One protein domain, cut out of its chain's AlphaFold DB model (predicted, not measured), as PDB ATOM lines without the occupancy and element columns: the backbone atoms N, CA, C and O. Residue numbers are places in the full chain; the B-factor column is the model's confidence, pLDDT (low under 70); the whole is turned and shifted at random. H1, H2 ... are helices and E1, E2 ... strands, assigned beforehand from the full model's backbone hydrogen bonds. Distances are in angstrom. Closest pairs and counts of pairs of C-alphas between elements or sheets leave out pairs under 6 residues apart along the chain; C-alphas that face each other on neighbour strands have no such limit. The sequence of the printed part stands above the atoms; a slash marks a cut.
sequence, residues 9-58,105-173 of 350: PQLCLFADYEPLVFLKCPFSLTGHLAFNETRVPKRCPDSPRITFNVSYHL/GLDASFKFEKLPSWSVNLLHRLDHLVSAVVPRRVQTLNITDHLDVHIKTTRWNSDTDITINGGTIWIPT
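AT A GLANCE: This is residues 9 to 58 and 105 to 173 of the 350 residues of the protein "VWFD domain-containing protein" of Culex quinquefasciatus (UniProt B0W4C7). A single broad, twisted sheet of seven strands forms a wall, with one helix, H1, near its E7 end; the strands E1 to E4 have no named helix packed on them. The strands lie side by side in the order E1 E2 E3 E4 E5 E6 E7, all antiparallel, and E6 and E7 are short. The 119 printed residues hold seven named strands and one named helix, along the chain E1 E2 E3 E4 H1 E5 E6 E7, and the class is mostly strand. The whole is flat, with spans of 51 by 44 by 16 A, and only just loose, close to compact, with a radius of gyration of the C-alphas of 16.7 A.

HOW THE PARTS SIT: In the sheet, E4, residues 105 to 113, and E5, residues 146 to 153, are antiparallel neighbours at 179 degrees between directions, with N 108 and O 151 2.9 A apart. On the other side of E4 is E3, residues 49 to 57, where N 53 and O 109 are 2.9 A apart. E2, residues 27 to 38, forms a hairpin with E3, N 31 to O 52 being 2.9 A, and another with the edge strand E1, residues 9 to 17, N 12 to O 34 being 2.8 A. These three make a meander, each strand the antiparallel neighbour of the one before. E5, E6, residues 160 to 164, and the edge strand E7, residues 167 to 171, make a second meander, with N 150 to O 163 at 2.8 A and N 162 to O 169 at 2.9 A. From edge to edge the strands' lines turn by 68 degrees, and E1 and E7 are apart. H1, residues 120 to 133, is on the sheet at a height of 10.5 A, over E6 and only just over E5 and E7, with 3 C-alphas falling on each of those two. It runs slantwise to the strands, at 52 degrees to E6 on the local plane. The closest C-alphas of H1 and E7 are those of Val 133 and Ile 169, 7.0 A apart. In H1, 9 of 10 O i to N i+4 pairs are within hydrogen-bond range.

IN THESE COORDINATES: E1 begins at C-alpha 9, (-6.941, -1.238, -0.249), and is 26.1 A long. E2, the longest strand, measures 33.8 A, E3 26.3 A, E4 26.9 A and E5 23.2 A. H1 is 20.2 A long and begins at C-alpha 120, (3.341, -4.523, -15.362). E6 measures 12.8 A, and E7 13.3 A, ending at C-alpha 171, (4.853, 15.646, -30.950).

THE WHOLE: The two C-alphas farthest apart are those of Arg 39 and Asn 157, at 51.1 A. Residues 59 to 104 are not printed, and C-alphas 58 and 105 are 6.8 A apart across that cut. The link from H1 to E5, residues 134 to 145, is long, and that from E6 to E7 is tight. The mean pLDDT of the printed part is 70.4, and 46 residues are under 70, among them residues 15 to 29, 114 to 119 and 154 to 159.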
ATOM      1  N   PRO A   9      -7.495  -2.058   0.819       70.62
ATOM      2  CA  PRO A   9      -6.941  -1.238  -0.249       70.62
ATOM      3  C   PRO A   9      -7.147   0.241   0.089       70.62
ATOM      4  O   PRO A   9      -8.272   0.677   0.332       70.62
ATOM      5  N   GLN A  10      -6.064   1.014   0.092       71.12
ATOM      6  CA  GLN A  10      -6.086   2.437   0.412       71.12
ATOM      7  C   GLN A  10      -5.467   3.232  -0.743       71.12
ATOM      8  O   GLN A  10      -4.395   2.877  -1.229       71.12
ATOM      9  N   LEU A  11      -6.127   4.317  -1.155       73.31
ATOM     10  CA  LEU A  11      -5.603   5.336  -2.068       73.31
ATOM     11  C   LEU A  11      -5.578   6.669  -1.322       73.31
ATOM     12  O   LEU A  11      -6.594   7.080  -0.765       73.31
ATOM     13  N   CYS A  12      -4.432   7.338  -1.329       69.75
ATOM     14  CA  CYS A  12      -4.270   8.670  -0.774       69.75
ATOM     15  C   CYS A  12      -3.710   9.617  -1.828       69.75
ATOM     16  O   CYS A  12      -2.727   9.296  -2.495       69.75
ATOM     17  N   LEU A  13      -4.343  10.781  -1.953       69.38
ATOM     18  CA  LEU A  13      -3.886  11.894  -2.770       69.38
ATOM     19  C   LEU A  13      -3.469  13.022  -1.835       69.38
ATOM     20  O   LEU A  13      -4.254  13.452  -0.994       69.38
ATOM     21  N   PHE A  14      -2.253  13.505  -2.026       71.06
ATOM     22  CA  PHE A  14      -1.758  14.720  -1.404       71.06
ATOM     23  C   PHE A  14      -1.325  15.651  -2.527       71.06
ATOM     24  O   PHE A  14      -0.552  15.240  -3.396       71.06
ATOM     25  N   ALA A  15      -1.832  16.873  -2.533       54.81
ATOM     26  CA  ALA A  15      -1.498  17.868  -3.536       54.81
ATOM     27  C   ALA A  15      -1.346  19.220  -2.849       54.81
ATOM     28  O   ALA A  15      -2.255  19.648  -2.140       54.81
ATOM     29  N   ASP A  16      -0.212  19.864  -3.083       51.62
ATOM     30  CA  ASP A  16       0.030  21.241  -2.692       51.62
ATOM     31  C   ASP A  16      -0.293  22.115  -3.906       51.62
ATOM     32  O   ASP A  16       0.294  21.966  -4.984       51.62
ATOM     33  N   TYR A  17      -1.298  22.973  -3.738       50.78
ATOM     34  CA  TYR A  17      -1.775  23.903  -4.753       50.78
ATOM     35  C   TYR A  17      -1.374  25.323  -4.362       50.78
ATOM     36  O   TYR A  17      -1.823  25.832  -3.334       50.78
ATOM     37  N   GLU A  18      -0.562  25.974  -5.189       50.19
ATOM     38  CA  GLU A  18      -0.356  27.418  -5.091       50.19
ATOM     39  C   GLU A  18      -1.464  28.140  -5.879       50.19
ATOM     40  O   GLU A  18      -1.711  27.783  -7.032       50.19
ATOM     41  N   PRO A  19      -2.157  29.141  -5.303       47.44
ATOM     42  CA  PRO A  19      -3.212  29.862  -6.007       47.44
ATOM     43  C   PRO A  19      -2.697  30.546  -7.281       47.44
ATOM     44  O   PRO A  19      -1.562  31.017  -7.350       47.44
ATOM     45  N   LEU A  20      -3.559  30.599  -8.302       48.66
ATOM     46  CA  LEU A  20      -3.301  31.278  -9.574       48.66
ATOM     47  C   LEU A  20      -3.182  32.795  -9.364       48.66
ATOM     48  O   LEU A  20      -4.170  33.518  -9.439       48.66
ATOM     49  N   VAL A  21      -1.962  33.269  -9.140       56.22
ATOM     50  CA  VAL A  21      -1.622  34.695  -9.081       56.22
ATOM     51  C   VAL A  21      -1.211  35.143 -10.478       56.22
ATOM     52  O   VAL A  21      -0.350  34.525 -11.118       56.22
ATOM     53  N   PHE A  22      -1.841  36.190 -11.002       55.69
ATOM     54  CA  PHE A  22      -1.590  36.634 -12.362       55.69
ATOM     55  C   PHE A  22      -0.154  37.176 -12.474       55.69
ATOM     56  O   PHE A  22       0.331  37.918 -11.632       55.69
ATOM     57  N   LEU A  23       0.575  36.699 -13.493       55.72
ATOM     58  CA  LEU A  23       2.021  36.896 -13.714       55.72
ATOM     59  C   LEU A  23       2.981  36.109 -12.802       55.72
ATOM     60  O   LEU A  23       4.150  35.979 -13.173       55.72
ATOM     61  N   LYS A  24       2.543  35.502 -11.691       57.56
ATOM     62  CA  LYS A  24       3.434  34.651 -10.880       57.56
ATOM     63  C   LYS A  24       3.868  33.433 -11.697       57.56
ATOM     64  O   LYS A  24       3.057  32.725 -12.294       57.56
ATOM     65  N   CYS A  25       5.180  33.232 -11.783       55.81
ATOM     66  CA  CYS A  25       5.789  32.174 -12.576       55.81
ATOM     67  C   CYS A  25       6.992  31.556 -11.860       55.81
ATOM     68  O   CYS A  25       7.821  32.301 -11.335       55.81
ATOM     69  N   PRO A  26       7.164  30.227 -11.954       54.81
ATOM     70  CA  PRO A  26       6.191  29.256 -12.472       54.81
ATOM     71  C   PRO A  26       5.014  29.061 -11.504       54.81
ATOM     72  O   PRO A  26       5.195  29.169 -10.298       54.81
ATOM     73  N   PHE A  27       3.828  28.730 -12.018       61.31
ATOM     74  CA  PHE A  27       2.843  28.013 -11.198       61.31
ATOM     75  C   PHE A  27       3.353  26.596 -11.001       61.31
ATOM     76  O   PHE A  27       3.871  26.017 -11.958       61.31
ATOM     77  N   SER A  28       3.204  26.036  -9.805       59.75
ATOM     78  CA  SER A  28       3.524  24.634  -9.564       59.75
ATOM     79  C   SER A  28       2.402  23.950  -8.793       59.75
ATOM     80  O   SER A  28       2.011  24.366  -7.707       59.75
ATOM     81  N   LEU A  29       1.873  22.887  -9.385       62.00
ATOM     82  CA  LEU A  29       1.042  21.901  -8.724       62.00
ATOM     83  C   LEU A  29       1.930  20.692  -8.472       62.00
ATOM     84  O   LEU A  29       2.259  19.945  -9.400       62.00
ATOM     85  N   THR A  30       2.314  20.491  -7.219       70.69
ATOM     86  CA  THR A  30       3.112  19.333  -6.827       70.69
ATOM     87  C   THR A  30       2.295  18.423  -5.939       70.69
ATOM     88  O   THR A  30       1.454  18.858  -5.157       70.69
ATOM     89  N   GLY A  31       2.492  17.125  -6.080       76.12
ATOM     90  CA  GLY A  31       1.732  16.194  -5.284       76.12
ATOM     91  C   GLY A  31       2.173  14.769  -5.475       76.12
ATOM     92  O   GLY A  31       3.122  14.441  -6.196       76.12
ATOM     93  N   HIS A  32       1.481  13.897  -4.767       74.00
ATOM     94  CA  HIS A  32       1.688  12.481  -4.893       74.00
ATOM     95  C   HIS A  32       0.433  11.678  -4.606       74.00
ATOM     96  O   HIS A  32      -0.397  12.016  -3.765       74.00
ATOM     97  N   LEU A  33       0.356  10.560  -5.307       77.06
ATOM     98  CA  LEU A  33      -0.609   9.501  -5.108       77.06
ATOM     99  C   LEU A  33       0.123   8.339  -4.450       77.06
ATOM    100  O   LEU A  33       1.135   7.877  -4.977       77.06
ATOM    101  N   ALA A  34      -0.378   7.855  -3.323       76.12
ATOM    102  CA  ALA A  34       0.119   6.647  -2.679       76.12
ATOM    103  C   ALA A  34      -1.008   5.623  -2.587       76.12
ATOM    104  O   ALA A  34      -2.123   5.956  -2.177       76.12
ATOM    105  N   PHE A  35      -0.738   4.381  -2.981       74.56
ATOM    106  CA  PHE A  35      -1.756   3.335  -2.985       74.56
ATOM    107  C   PHE A  35      -1.164   1.971  -2.679       74.56
ATOM    108  O   PHE A  35      -0.221   1.532  -3.325       74.56
ATOM    109  N   ASN A  36      -1.727   1.291  -1.688       73.44
ATOM    110  CA  ASN A  36      -1.355  -0.062  -1.298       73.44
ATOM    111  C   ASN A  36      -2.391  -0.617  -0.319       73.44
ATOM    112  O   ASN A  36      -3.250   0.108   0.189       73.44
ATOM    113  N   GLU A  37      -2.275  -1.900  -0.022       77.44
ATOM    114  CA  GLU A  37      -2.999  -2.528   1.068       77.44
ATOM    115  C   GLU A  37      -2.380  -2.144   2.415       77.44
ATOM    116  O   GLU A  37      -1.178  -2.310   2.643       77.44
ATOM    117  N   THR A  38      -3.201  -1.645   3.337       70.44
ATOM    118  CA  THR A  38      -2.763  -1.305   4.691       70.44
ATOM    119  C   THR A  38      -3.441  -2.203   5.719       70.44
ATOM    120  O   THR A  38      -4.583  -2.642   5.571       70.44
ATOM    121  N   ARG A  39      -2.706  -2.509   6.793       73.44
ATOM    122  CA  ARG A  39      -3.226  -3.267   7.947       73.44
ATOM    123  C   ARG A  39      -4.005  -2.386   8.926       73.44
ATOM    124  O   ARG A  39      -4.601  -2.897   9.866       73.44
ATOM    125  N   VAL A  40      -3.941  -1.068   8.739       73.06
ATOM    126  CA  VAL A  40      -4.526  -0.068   9.632       73.06
ATOM    127  C   VAL A  40      -5.516   0.767   8.820       73.06
ATOM    128  O   VAL A  40      -5.083   1.484   7.916       73.06
ATOM    129  N   PRO A  41      -6.821   0.706   9.136       66.25
ATOM    130  CA  PRO A  41      -7.829   1.515   8.462       66.25
ATOM    131  C   PRO A  41      -7.459   3.004   8.498       66.25
ATOM    132  O   PRO A  41      -7.046   3.505   9.543       66.25
ATOM    133  N   LYS A  42      -7.641   3.712   7.376       66.62
ATOM    134  CA  LYS A  42      -7.397   5.163   7.218       66.62
ATOM    135  C   LYS A  42      -5.936   5.627   7.291       66.62
ATOM    136  O   LYS A  42      -5.691   6.826   7.196       66.62
ATOM    137  N   ARG A  43      -4.956   4.728   7.423       75.94
ATOM    138  CA  ARG A  43      -3.542   5.104   7.294       75.94
ATOM    139  C   ARG A  43      -3.141   5.089   5.825       75.94
ATOM    140  O   ARG A  43      -3.373   4.091   5.146       75.94
ATOM    141  N   CYS A  44      -2.521   6.169   5.354       73.69
ATOM    142  CA  CYS A  44      -1.992   6.213   3.999       73.69
ATOM    143  C   CYS A  44      -0.781   5.284   3.843       73.69
ATOM    144  O   CYS A  44       0.042   5.198   4.758       73.69
ATOM    145  N   PRO A  45      -0.690   4.557   2.720       74.44
ATOM    146  CA  PRO A  45       0.437   3.684   2.431       74.44
ATOM    147  C   PRO A  45       1.682   4.507   2.083       74.44
ATOM    148  O   PRO A  45       1.577   5.548   1.442       74.44
ATOM    149  N   ASP A  46       2.862   4.018   2.470       72.38
ATOM    150  CA  ASP A  46       4.132   4.717   2.215       72.38
ATOM    151  C   ASP A  46       4.664   4.467   0.784       72.38
ATOM    152  O   ASP A  46       5.401   5.278   0.224       72.38
ATOM    153  N   SER A  47       4.280   3.342   0.169       71.00
ATOM    154  CA  SER A  47       4.628   2.946  -1.201       71.00
ATOM    155  C   SER A  47       3.647   1.883  -1.724       71.00
ATOM    156  O   SER A  47       3.048   1.182  -0.902       71.00
ATOM    157  N   PRO A  48       3.500   1.695  -3.051       68.69
ATOM    158  CA  PRO A  48       4.053   2.498  -4.147       68.69
ATOM    159  C   PRO A  48       3.489   3.923  -4.207       68.69
ATOM    160  O   PRO A  48       2.362   4.187  -3.783       68.69
ATOM    161  N   ARG A  49       4.308   4.845  -4.730       76.62
ATOM    162  CA  ARG A  49       4.016   6.280  -4.806       76.62
ATOM    163  C   ARG A  49       4.266   6.798  -6.219       76.62
ATOM    164  O   ARG A  49       5.312   6.529  -6.804       76.62
ATOM    165  N   ILE A  50       3.309   7.554  -6.743       78.69
ATOM    166  CA  ILE A  50       3.438   8.325  -7.979       78.69
ATOM    167  C   ILE A  50       3.531   9.786  -7.568       78.69
ATOM    168  O   ILE A  50       2.576  10.326  -7.014       78.69
ATOM    169  N   THR A  51       4.664  10.425  -7.811       81.75
ATOM    170  CA  THR A  51       4.820  11.871  -7.631       81.75
ATOM    171  C   THR A  51       4.547  12.572  -8.951       81.75
ATOM    172  O   THR A  51       5.045  12.139  -9.991       81.75
ATOM    173  N   PHE A  52       3.792  13.659  -8.906       77.38
ATOM    174  CA  PHE A  52       3.574  14.534 -10.047       77.38
ATOM    175  C   PHE A  52       3.991  15.954  -9.681       77.38
ATOM    176  O   PHE A  52       3.807  16.404  -8.551       77.38
ATOM    177  N   ASN A  53       4.562  16.656 -10.645       79.25
ATOM    178  CA  ASN A  53       4.801  18.084 -10.567       79.25
ATOM    179  C   ASN A  53       4.438  18.667 -11.923       79.25
ATOM    180  O   ASN A  53       5.072  18.341 -12.921       79.25
ATOM    181  N   VAL A  54       3.394  19.479 -11.952       72.38
ATOM    182  CA  VAL A  54       2.946  20.194 -13.137       72.38
ATOM    183  C   VAL A  54       3.235  21.658 -12.909       72.38
ATOM    184  O   VAL A  54       2.777  22.238 -11.932       72.38
ATOM    185  N   SER A  55       3.963  22.261 -13.829       69.31
ATOM    186  CA  SER A  55       4.234  23.683 -13.824       69.31
ATOM    187  C   SER A  55       3.930  24.285 -15.179       69.31
ATOM    188  O   SER A  55       4.069  23.627 -16.207       69.31
ATOM    189  N   TYR A  56       3.478  25.532 -15.194       66.31
ATOM    190  CA  TYR A  56       3.353  26.278 -16.435       66.31
ATOM    191  C   TYR A  56       4.237  27.515 -16.392       66.31
ATOM    192  O   TYR A  56       4.504  28.106 -15.340       66.31
ATOM    193  N   HIS A  57       4.688  27.912 -17.574       64.56
ATOM    194  CA  HIS A  57       5.535  29.070 -17.768       64.56
ATOM    195  C   HIS A  57       4.821  30.111 -18.624       64.56
ATOM    196  O   HIS A  57       4.261  29.819 -19.691       64.56
ATOM    197  N   LEU A  58       4.910  31.359 -18.177       63.34
ATOM    198  CA  LEU A  58       4.633  32.512 -19.015       63.34
ATOM    199  C   LEU A  58       5.933  32.950 -19.707       63.34
ATOM    200  O   LEU A  58       7.013  32.906 -19.105       63.34
ATOM    201  N   GLY A 105       3.924  27.571 -22.203       61.88
ATOM    202  CA  GLY A 105       4.670  26.361 -21.948       61.88
ATOM    203  C   GLY A 105       4.157  25.658 -20.708       61.88
ATOM    204  O   GLY A 105       3.725  26.302 -19.753       61.88
ATOM    205  N   LEU A 106       4.194  24.335 -20.762       68.50
ATOM    206  CA  LEU A 106       3.813  23.427 -19.695       68.50
ATOM    207  C   LEU A 106       4.990  22.481 -19.493       68.50
ATOM    208  O   LEU A 106       5.431  21.847 -20.452       68.50
ATOM    209  N   ASP A 107       5.468  22.430 -18.258       70.56
ATOM    210  CA  ASP A 107       6.509  21.543 -17.770       70.56
ATOM    211  C   ASP A 107       5.859  20.600 -16.752       70.56
ATOM    212  O   ASP A 107       5.603  20.972 -15.607       70.56
ATOM    213  N   ALA A 108       5.544  19.376 -17.174       74.12
ATOM    214  CA  ALA A 108       4.965  18.355 -16.306       74.12
ATOM    215  C   ALA A 108       5.929  17.189 -16.127       74.12
ATOM    216  O   ALA A 108       6.426  16.627 -17.100       74.12
ATOM    217  N   SER A 109       6.151  16.796 -14.880       81.00
ATOM    218  CA  SER A 109       6.954  15.645 -14.510       81.00
ATOM    219  C   SER A 109       6.135  14.629 -13.725       81.00
ATOM    220  O   SER A 109       5.406  14.976 -12.795       81.00
ATOM    221  N   PHE A 110       6.254  13.362 -14.108       79.88
ATOM    222  CA  PHE A 110       5.607  12.238 -13.442       79.88
ATOM    223  C   PHE A 110       6.663  11.194 -13.129       79.88
ATOM    224  O   PHE A 110       7.346  10.721 -14.038       79.88
ATOM    225  N   LYS A 111       6.781  10.830 -11.849       83.06
ATOM    226  CA  LYS A 111       7.749   9.831 -11.396       83.06
ATOM    227  C   LYS A 111       7.111   8.749 -10.550       83.06
ATOM    228  O   LYS A 111       6.297   9.043  -9.674       83.06
ATOM    229  N   PHE A 112       7.520   7.509 -10.777       80.88
ATOM    230  CA  PHE A 112       7.267   6.417  -9.846       80.88
ATOM    231  C   PHE A 112       8.439   5.445  -9.799       80.88
ATOM    232  O   PHE A 112       9.178   5.280 -10.772       80.88
ATOM    233  N   GLU A 113       8.521   4.723  -8.686       71.88
ATOM    234  CA  GLU A 113       9.387   3.562  -8.520       71.88
ATOM    235  C   GLU A 113       8.521   2.351  -8.162       71.88
ATOM    236  O   GLU A 113       7.753   2.400  -7.199       71.88
ATOM    237  N   LYS A 114       8.638   1.279  -8.957       69.44
ATOM    238  CA  LYS A 114       7.973  -0.025  -8.786       69.44
ATOM    239  C   LYS A 114       6.465   0.048  -8.516       69.44
ATOM    240  O   LYS A 114       6.008   0.007  -7.376       69.44
ATOM    241  N   LEU A 115       5.676   0.057  -9.588       69.25
ATOM    242  CA  LEU A 115       4.222  -0.104  -9.501       69.25
ATOM    243  C   LEU A 115       3.819  -1.558  -9.173       69.25
ATOM    244  O   LEU A 115       4.615  -2.480  -9.368       69.25
ATOM    245  N   PRO A 116       2.585  -1.802  -8.688       67.12
ATOM    246  CA  PRO A 116       2.121  -3.153  -8.396       67.12
ATOM    247  C   PRO A 116       2.134  -4.066  -9.625       67.12
ATOM    248  O   PRO A 116       1.922  -3.631 -10.754       67.12
ATOM    249  N   SER A 117       2.270  -5.369  -9.390       68.44
ATOM    250  CA  SER A 117       2.397  -6.389 -10.439       68.44
ATOM    251  C   SER A 117       1.259  -6.408 -11.470       68.44
ATOM    252  O   SER A 117       1.477  -6.814 -12.608       68.44
ATOM    253  N   TRP A 118       0.056  -5.940 -11.122       66.25
ATOM    254  CA  TRP A 118      -1.076  -5.882 -12.052       66.25
ATOM    255  C   TRP A 118      -0.908  -4.837 -13.172       66.25
ATOM    256  O   TRP A 118      -1.514  -4.998 -14.232       66.25
ATOM    257  N   SER A 119      -0.078  -3.799 -12.992       68.19
ATOM    258  CA  SER A 119       0.158  -2.763 -14.015       68.19
ATOM    259  C   SER A 119       1.306  -3.104 -14.975       68.19
ATOM    260  O   SER A 119       1.398  -2.525 -16.058       68.19
ATOM    261  N   VAL A 120       2.132  -4.098 -14.631       70.69
ATOM    262  CA  VAL A 120       3.341  -4.523 -15.362       70.69
ATOM    263  C   VAL A 120       3.069  -4.810 -16.843       70.69
ATOM    264  O   VAL A 120       3.825  -4.374 -17.708       70.69
ATOM    265  N   ASN A 121       1.953  -5.465 -17.170       72.44
ATOM    266  CA  ASN A 121       1.597  -5.773 -18.561       72.44
ATOM    267  C   ASN A 121       1.289  -4.523 -19.400       72.44
ATOM    268  O   ASN A 121       1.581  -4.492 -20.595       72.44
ATOM    269  N   LEU A 122       0.682  -3.501 -18.792       68.94
ATOM    270  CA  LEU A 122       0.391  -2.233 -19.462       68.94
ATOM    271  C   LEU A 122       1.679  -1.419 -19.648       68.94
ATOM    272  O   LEU A 122       1.898  -0.865 -20.724       68.94
ATOM    273  N   LEU A 123       2.560  -1.434 -18.646       75.88
ATOM    274  CA  LEU A 123       3.871  -0.784 -18.696       75.88
ATOM    275  C   LEU A 123       4.794  -1.411 -19.745       75.88
ATOM    276  O   LEU A 123       5.407  -0.673 -20.504       75.88
ATOM    277  N   HIS A 124       4.827  -2.740 -19.885       78.69
ATOM    278  CA  HIS A 124       5.589  -3.399 -20.956       78.69
ATOM    279  C   HIS A 124       5.103  -3.017 -22.358       78.69
ATOM    280  O   HIS A 124       5.905  -2.837 -23.273       78.69
ATOM    281  N   ARG A 125       3.784  -2.875 -22.550       75.69
ATOM    282  CA  ARG A 125       3.224  -2.413 -23.832       75.69
ATOM    283  C   ARG A 125       3.615  -0.967 -24.121       75.69
ATOM    284  O   ARG A 125       3.940  -0.654 -25.263       75.69
ATOM    285  N   LEU A 126       3.595  -0.114 -23.099       75.75
ATOM    286  CA  LEU A 126       4.047   1.269 -23.208       75.75
ATOM    287  C   LEU A 126       5.553   1.342 -23.510       75.75
ATOM    288  O   LEU A 126       5.941   2.084 -24.404       75.75
ATOM    289  N   ASP A 127       6.376   0.523 -22.847       76.38
ATOM    290  CA  ASP A 127       7.828   0.427 -23.066       76.38
ATOM    291  C   ASP A 127       8.152   0.088 -24.520       76.38
ATOM    292  O   ASP A 127       8.910   0.808 -25.171       76.38
ATOM    293  N   HIS A 128       7.502  -0.937 -25.077       77.69
ATOM    294  CA  HIS A 128       7.670  -1.304 -26.482       77.69
ATOM    295  C   HIS A 128       7.191  -0.217 -27.448       77.69
ATOM    296  O   HIS A 128       7.866   0.059 -28.440       77.69
ATOM    297  N   LEU A 129       6.036   0.396 -27.171       74.69
ATOM    298  CA  LEU A 129       5.474   1.445 -28.018       74.69
ATOM    299  C   LEU A 129       6.397   2.668 -28.073       74.69
ATOM    300  O   LEU A 129       6.714   3.147 -29.158       74.69
ATOM    301  N   VAL A 130       6.846   3.160 -26.917       73.12
ATOM    302  CA  VAL A 130       7.689   4.358 -26.828       73.12
ATOM    303  C   VAL A 130       9.076   4.076 -27.404       73.12
ATOM    304  O   VAL A 130       9.553   4.846 -28.236       73.12
ATOM    305  N   SER A 131       9.689   2.941 -27.057       74.50
ATOM    306  CA  SER A 131      11.012   2.543 -27.568       74.50
ATOM    307  C   SER A 131      11.064   2.459 -29.102       74.50
ATOM    308  O   SER A 131      12.109   2.712 -29.704       74.50
ATOM    309  N   ALA A 132       9.932   2.152 -29.748       74.12
ATOM    310  CA  ALA A 132       9.810   2.110 -31.204       74.12
ATOM    311  C   ALA A 132       9.722   3.497 -31.872       74.12
ATOM    312  O   ALA A 132      10.055   3.619 -33.053       74.12
ATOM    313  N   VAL A 133       9.270   4.521 -31.142       73.75
ATOM    314  CA  VAL A 133       9.018   5.880 -31.659       73.75
ATOM    315  C   VAL A 133      10.162   6.845 -31.322       73.75
ATOM    316  O   VAL A 133      10.332   7.854 -32.006       73.75
ATOM    317  N   VAL A 134      10.998   6.526 -30.326       77.50
ATOM    318  CA  VAL A 134      12.190   7.323 -29.997       77.50
ATOM    319  C   VAL A 134      13.167   7.342 -31.198       77.50
ATOM    320  O   VAL A 134      13.526   6.281 -31.717       77.50
ATOM    321  N   PRO A 135      13.648   8.527 -31.640       66.75
ATOM    322  CA  PRO A 135      14.446   8.704 -32.865       66.75
ATOM    323  C   PRO A 135      15.715   7.848 -32.929       66.75
ATOM    324  O   PRO A 135      16.152   7.429 -34.000       66.75
ATOM    325  N   ARG A 136      16.315   7.576 -31.768       68.38
ATOM    326  CA  ARG A 136      17.361   6.569 -31.600       68.38
ATOM    327  C   ARG A 136      16.684   5.327 -31.044       68.38
ATOM    328  O   ARG A 136      16.455   5.281 -29.846       68.38
ATOM    329  N   ARG A 137      16.342   4.361 -31.904       59.53
ATOM    330  CA  ARG A 137      15.712   3.094 -31.491       59.53
ATOM    331  C   ARG A 137      16.461   2.502 -30.293       59.53
ATOM    332  O   ARG A 137      17.599   2.056 -30.442       59.53
ATOM    333  N   VAL A 138      15.824   2.517 -29.128       73.69
ATOM    334  CA  VAL A 138      16.321   1.876 -27.906       73.69
ATOM    335  C   VAL A 138      15.610   0.528 -27.781       73.69
ATOM    336  O   VAL A 138      14.486   0.383 -28.251       73.69
ATOM    337  N   GLN A 139      16.264  -0.489 -27.219       69.44
ATOM    338  CA  GLN A 139      15.629  -1.802 -27.048       69.44
ATOM    339  C   GLN A 139      14.573  -1.798 -25.934       69.44
ATOM    340  O   GLN A 139      13.531  -2.424 -26.110       69.44
ATOM    341  N   THR A 140      14.831  -1.096 -24.826       76.25
ATOM    342  CA  THR A 140      13.907  -0.925 -23.693       76.25
ATOM    343  C   THR A 140      14.146   0.428 -23.021       76.25
ATOM    344  O   THR A 140      15.259   0.960 -23.075       76.25
ATOM    345  N   LEU A 141      13.126   0.978 -22.361       73.25
ATOM    346  CA  LEU A 141      13.239   2.174 -21.516       73.25
ATOM    347  C   LEU A 141      13.070   1.840 -20.026       73.25
ATOM    348  O   LEU A 141      13.136   2.733 -19.190       73.25
ATOM    349  N   ASN A 142      12.901   0.560 -19.677       80.25
ATOM    350  CA  ASN A 142      12.735   0.051 -18.310       80.25
ATOM    351  C   ASN A 142      11.559   0.698 -17.552       80.25
ATOM    352  O   ASN A 142      11.600   0.819 -16.325       80.25
ATOM    353  N   ILE A 143      10.492   1.057 -18.277       76.31
ATOM    354  CA  ILE A 143       9.282   1.705 -17.730       76.31
ATOM    355  C   ILE A 143       8.623   0.878 -16.608       76.31
ATOM    356  O   ILE A 143       7.945   1.414 -15.731       76.31
ATOM    357  N   THR A 144       8.815  -0.439 -16.621       72.25
ATOM    358  CA  THR A 144       8.249  -1.361 -15.630       72.25
ATOM    359  C   THR A 144       8.856  -1.191 -14.233       72.25
ATOM    360  O   THR A 144       8.152  -1.364 -13.238       72.25
ATOM    361  N   ASP A 145      10.142  -0.838 -14.144       75.88
ATOM    362  CA  ASP A 145      10.852  -0.694 -12.867       75.88
ATOM    363  C   ASP A 145      10.706   0.717 -12.297       75.88
ATOM    364  O   ASP A 145      10.526   0.906 -11.090       75.88
ATOM    365  N   HIS A 146      10.776   1.708 -13.179       79.62
ATOM    366  CA  HIS A 146      10.628   3.117 -12.864       79.62
ATOM    367  C   HIS A 146      10.120   3.852 -14.096       79.62
ATOM    368  O   HIS A 146      10.419   3.475 -15.229       79.62
ATOM    369  N   LEU A 147       9.393   4.935 -13.877       79.69
ATOM    370  CA  LEU A 147       9.011   5.851 -14.940       79.69
ATOM    371  C   LEU A 147       9.351   7.259 -14.491       79.69
ATOM    372  O   LEU A 147       8.999   7.651 -13.384       79.69
ATOM    373  N   ASP A 148      10.009   7.993 -15.368       80.31
ATOM    374  CA  ASP A 148      10.321   9.403 -15.274       80.31
ATOM    375  C   ASP A 148       9.897  10.044 -16.597       80.31
ATOM    376  O   ASP A 148      10.586   9.923 -17.617       80.31
ATOM    377  N   VAL A 149       8.708  10.644 -16.598       79.44
ATOM    378  CA  VAL A 149       8.179  11.385 -17.745       79.44
ATOM    379  C   VAL A 149       8.385  12.865 -17.497       79.44
ATOM    380  O   VAL A 149       7.912  13.360 -16.483       79.44
ATOM    381  N   HIS A 150       8.998  13.568 -18.445       80.69
ATOM    382  CA  HIS A 150       9.027  15.028 -18.523       80.69
ATOM    383  C   HIS A 150       8.356  15.466 -19.814       80.69
ATOM    384  O   HIS A 150       8.798  15.094 -20.896       80.69
ATOM    385  N   ILE A 151       7.297  16.252 -19.710       76.88
ATOM    386  CA  ILE A 151       6.618  16.890 -20.834       76.88
ATOM    387  C   ILE A 151       7.003  18.357 -20.794       76.88
ATOM    388  O   ILE A 151       6.811  18.988 -19.760       76.88
ATOM    389  N   LYS A 152       7.524  18.880 -21.902       75.44
ATOM    390  CA  LYS A 152       7.929  20.271 -22.053       75.44
ATOM    391  C   LYS A 152       7.397  20.845 -23.359       75.44
ATOM    392  O   LYS A 152       7.741  20.388 -24.446       75.44
ATOM    393  N   THR A 153       6.599  21.900 -23.263       70.19
ATOM    394  CA  THR A 153       6.141  22.692 -24.418       70.19
ATOM    395  C   THR A 153       6.814  24.061 -24.373       70.19
ATOM    396  O   THR A 153       6.702  24.755 -23.368       70.19
ATOM    397  N   THR A 154       7.528  24.474 -25.432       58.97
ATOM    398  CA  THR A 154       8.346  25.710 -25.403       58.97
ATOM    399  C   THR A 154       7.821  26.899 -26.215       58.97
ATOM    400  O   THR A 154       8.467  27.947 -26.166       58.97
ATOM    401  N   ARG A 155       6.686  26.799 -26.928       57.84
ATOM    402  CA  ARG A 155       5.975  27.889 -27.649       57.84
ATOM    403  C   ARG A 155       4.732  27.347 -28.380       57.84
ATOM    404  O   ARG A 155       4.662  26.164 -28.684       57.84
ATOM    405  N   TRP A 156       3.811  28.226 -28.801       52.41
ATOM    406  CA  TRP A 156       2.583  27.878 -29.563       52.41
ATOM    407  C   TRP A 156       2.801  27.199 -30.927       52.41
ATOM    408  O   TRP A 156       1.875  26.595 -31.462       52.41
ATOM    409  N   ASN A 157       4.010  27.297 -31.484       53.22
ATOM    410  CA  ASN A 157       4.383  26.718 -32.778       53.22
ATOM    411  C   ASN A 157       5.553  25.726 -32.674       53.22
ATOM    412  O   ASN A 157       6.133  25.385 -33.704       53.22
ATOM    413  N   SER A 158       5.955  25.321 -31.466       59.75
ATOM    414  CA  SER A 158       7.014  24.325 -31.296       59.75
ATOM    415  C   SER A 158       6.426  22.950 -31.010       59.75
ATOM    416  O   SER A 158       5.313  22.827 -30.497       59.75
ATOM    417  N   ASP A 159       7.202  21.919 -31.318       67.31
ATOM    418  CA  ASP A 159       6.879  20.564 -30.903       67.31
ATOM    419  C   ASP A 159       6.878  20.480 -29.367       67.31
ATOM    420  O   ASP A 159       7.606  21.208 -28.683       67.31
ATOM    421  N   THR A 160       6.010  19.631 -28.819       71.12
ATOM    422  CA  THR A 160       6.091  19.224 -27.417       71.12
ATOM    423  C   THR A 160       7.138  18.136 -27.297       71.12
ATOM    424  O   THR A 160       7.035  17.089 -27.946       71.12
ATOM    425  N   ASP A 161       8.109  18.386 -26.431       79.31
ATOM    426  CA  ASP A 161       9.137  17.437 -26.048       79.31
ATOM    427  C   ASP A 161       8.562  16.543 -24.947       79.31
ATOM    428  O   ASP A 161       8.224  17.019 -23.864       79.31
ATOM    429  N   ILE A 162       8.453  15.241 -25.192       80.00
ATOM    430  CA  ILE A 162       8.119  14.265 -24.151       80.00
ATOM    431  C   ILE A 162       9.339  13.379 -23.950       80.00
ATOM    432  O   ILE A 162       9.736  12.635 -24.842       80.00
ATOM    433  N   THR A 163       9.950  13.459 -22.778       81.44
ATOM    434  CA  THR A 163      11.080  12.624 -22.379       81.44
ATOM    435  C   THR A 163      10.589  11.546 -21.431       81.44
ATOM    436  O   THR A 163       9.999  11.860 -20.408       81.44
ATOM    437  N   ILE A 164      10.829  10.281 -21.762       79.00
ATOM    438  CA  ILE A 164      10.449   9.114 -20.963       79.00
ATOM    439  C   ILE A 164      11.721   8.327 -20.672       79.00
ATOM    440  O   ILE A 164      12.359   7.836 -21.603       79.00
ATOM    441  N   ASN A 165      12.114   8.236 -19.400       82.56
ATOM    442  CA  ASN A 165      13.319   7.527 -18.943       82.56
ATOM    443  C   ASN A 165      14.577   7.877 -19.771       82.56
ATOM    444  O   ASN A 165      15.384   7.018 -20.117       82.56
ATOM    445  N   GLY A 166      14.723   9.158 -20.136       76.62
ATOM    446  CA  GLY A 166      15.842   9.682 -20.932       76.62
ATOM    447  C   GLY A 166      15.691   9.583 -22.458       76.62
ATOM    448  O   GLY A 166      16.513  10.152 -23.175       76.62
ATOM    449  N   GLY A 167      14.656   8.916 -22.978       79.56
ATOM    450  CA  GLY A 167      14.313   8.912 -24.403       79.56
ATOM    451  C   GLY A 167      13.336  10.035 -24.754       79.56
ATOM    452  O   GLY A 167      12.265  10.110 -24.162       79.56
ATOM    453  N   THR A 168      13.672  10.894 -25.718       80.50
ATOM    454  CA  THR A 168      12.827  12.036 -26.114       80.50
ATOM    455  C   THR A 168      12.053  11.748 -27.400       80.50
ATOM    456  O   THR A 168      12.634  11.305 -28.392       80.50
ATOM    457  N   ILE A 169      10.751  12.029 -27.389       78.19
ATOM    458  CA  ILE A 169       9.876  12.076 -28.563       78.19
ATOM    459  C   ILE A 169       9.358  13.503 -28.760       78.19
ATOM    460  O   ILE A 169       9.140  14.231 -27.794       78.19
ATOM    461  N   TRP A 170       9.136  13.872 -30.019       75.44
ATOM    462  CA  TRP A 170       8.594  15.173 -30.405       75.44
ATOM    463  C   TRP A 170       7.211  14.988 -30.997       75.44
ATOM    464  O   TRP A 170       7.047  14.231 -31.958       75.44
ATOM    465  N   ILE A 171       6.218  15.660 -30.424       66.88
ATOM    466  CA  ILE A 171       4.853  15.646 -30.950       66.88
ATOM    467  C   ILE A 171       4.496  17.062 -31.403       66.88
ATOM    468  O   ILE A 171       4.536  17.978 -30.580       66.88
ATOM    469  N   PRO A 172       4.085  17.257 -32.668       58.47
ATOM    470  CA  PRO A 172       3.573  18.540 -33.118       58.47
ATOM    471  C   PRO A 172       2.220  18.785 -32.451       58.47
ATOM    472  O   PRO A 172       1.182  18.275 -32.875       58.47
ATOM    473  N   THR A 173       2.222  19.550 -31.367       56.19
ATOM    474  CA  THR A 173       1.016  19.870 -30.606       56.19
ATOM    475  C   THR A 173       0.657  21.333 -30.795       56.19
ATOM    476  O   THR A 173       1.465  22.214 -30.516       56.19
TER     477      THR A 173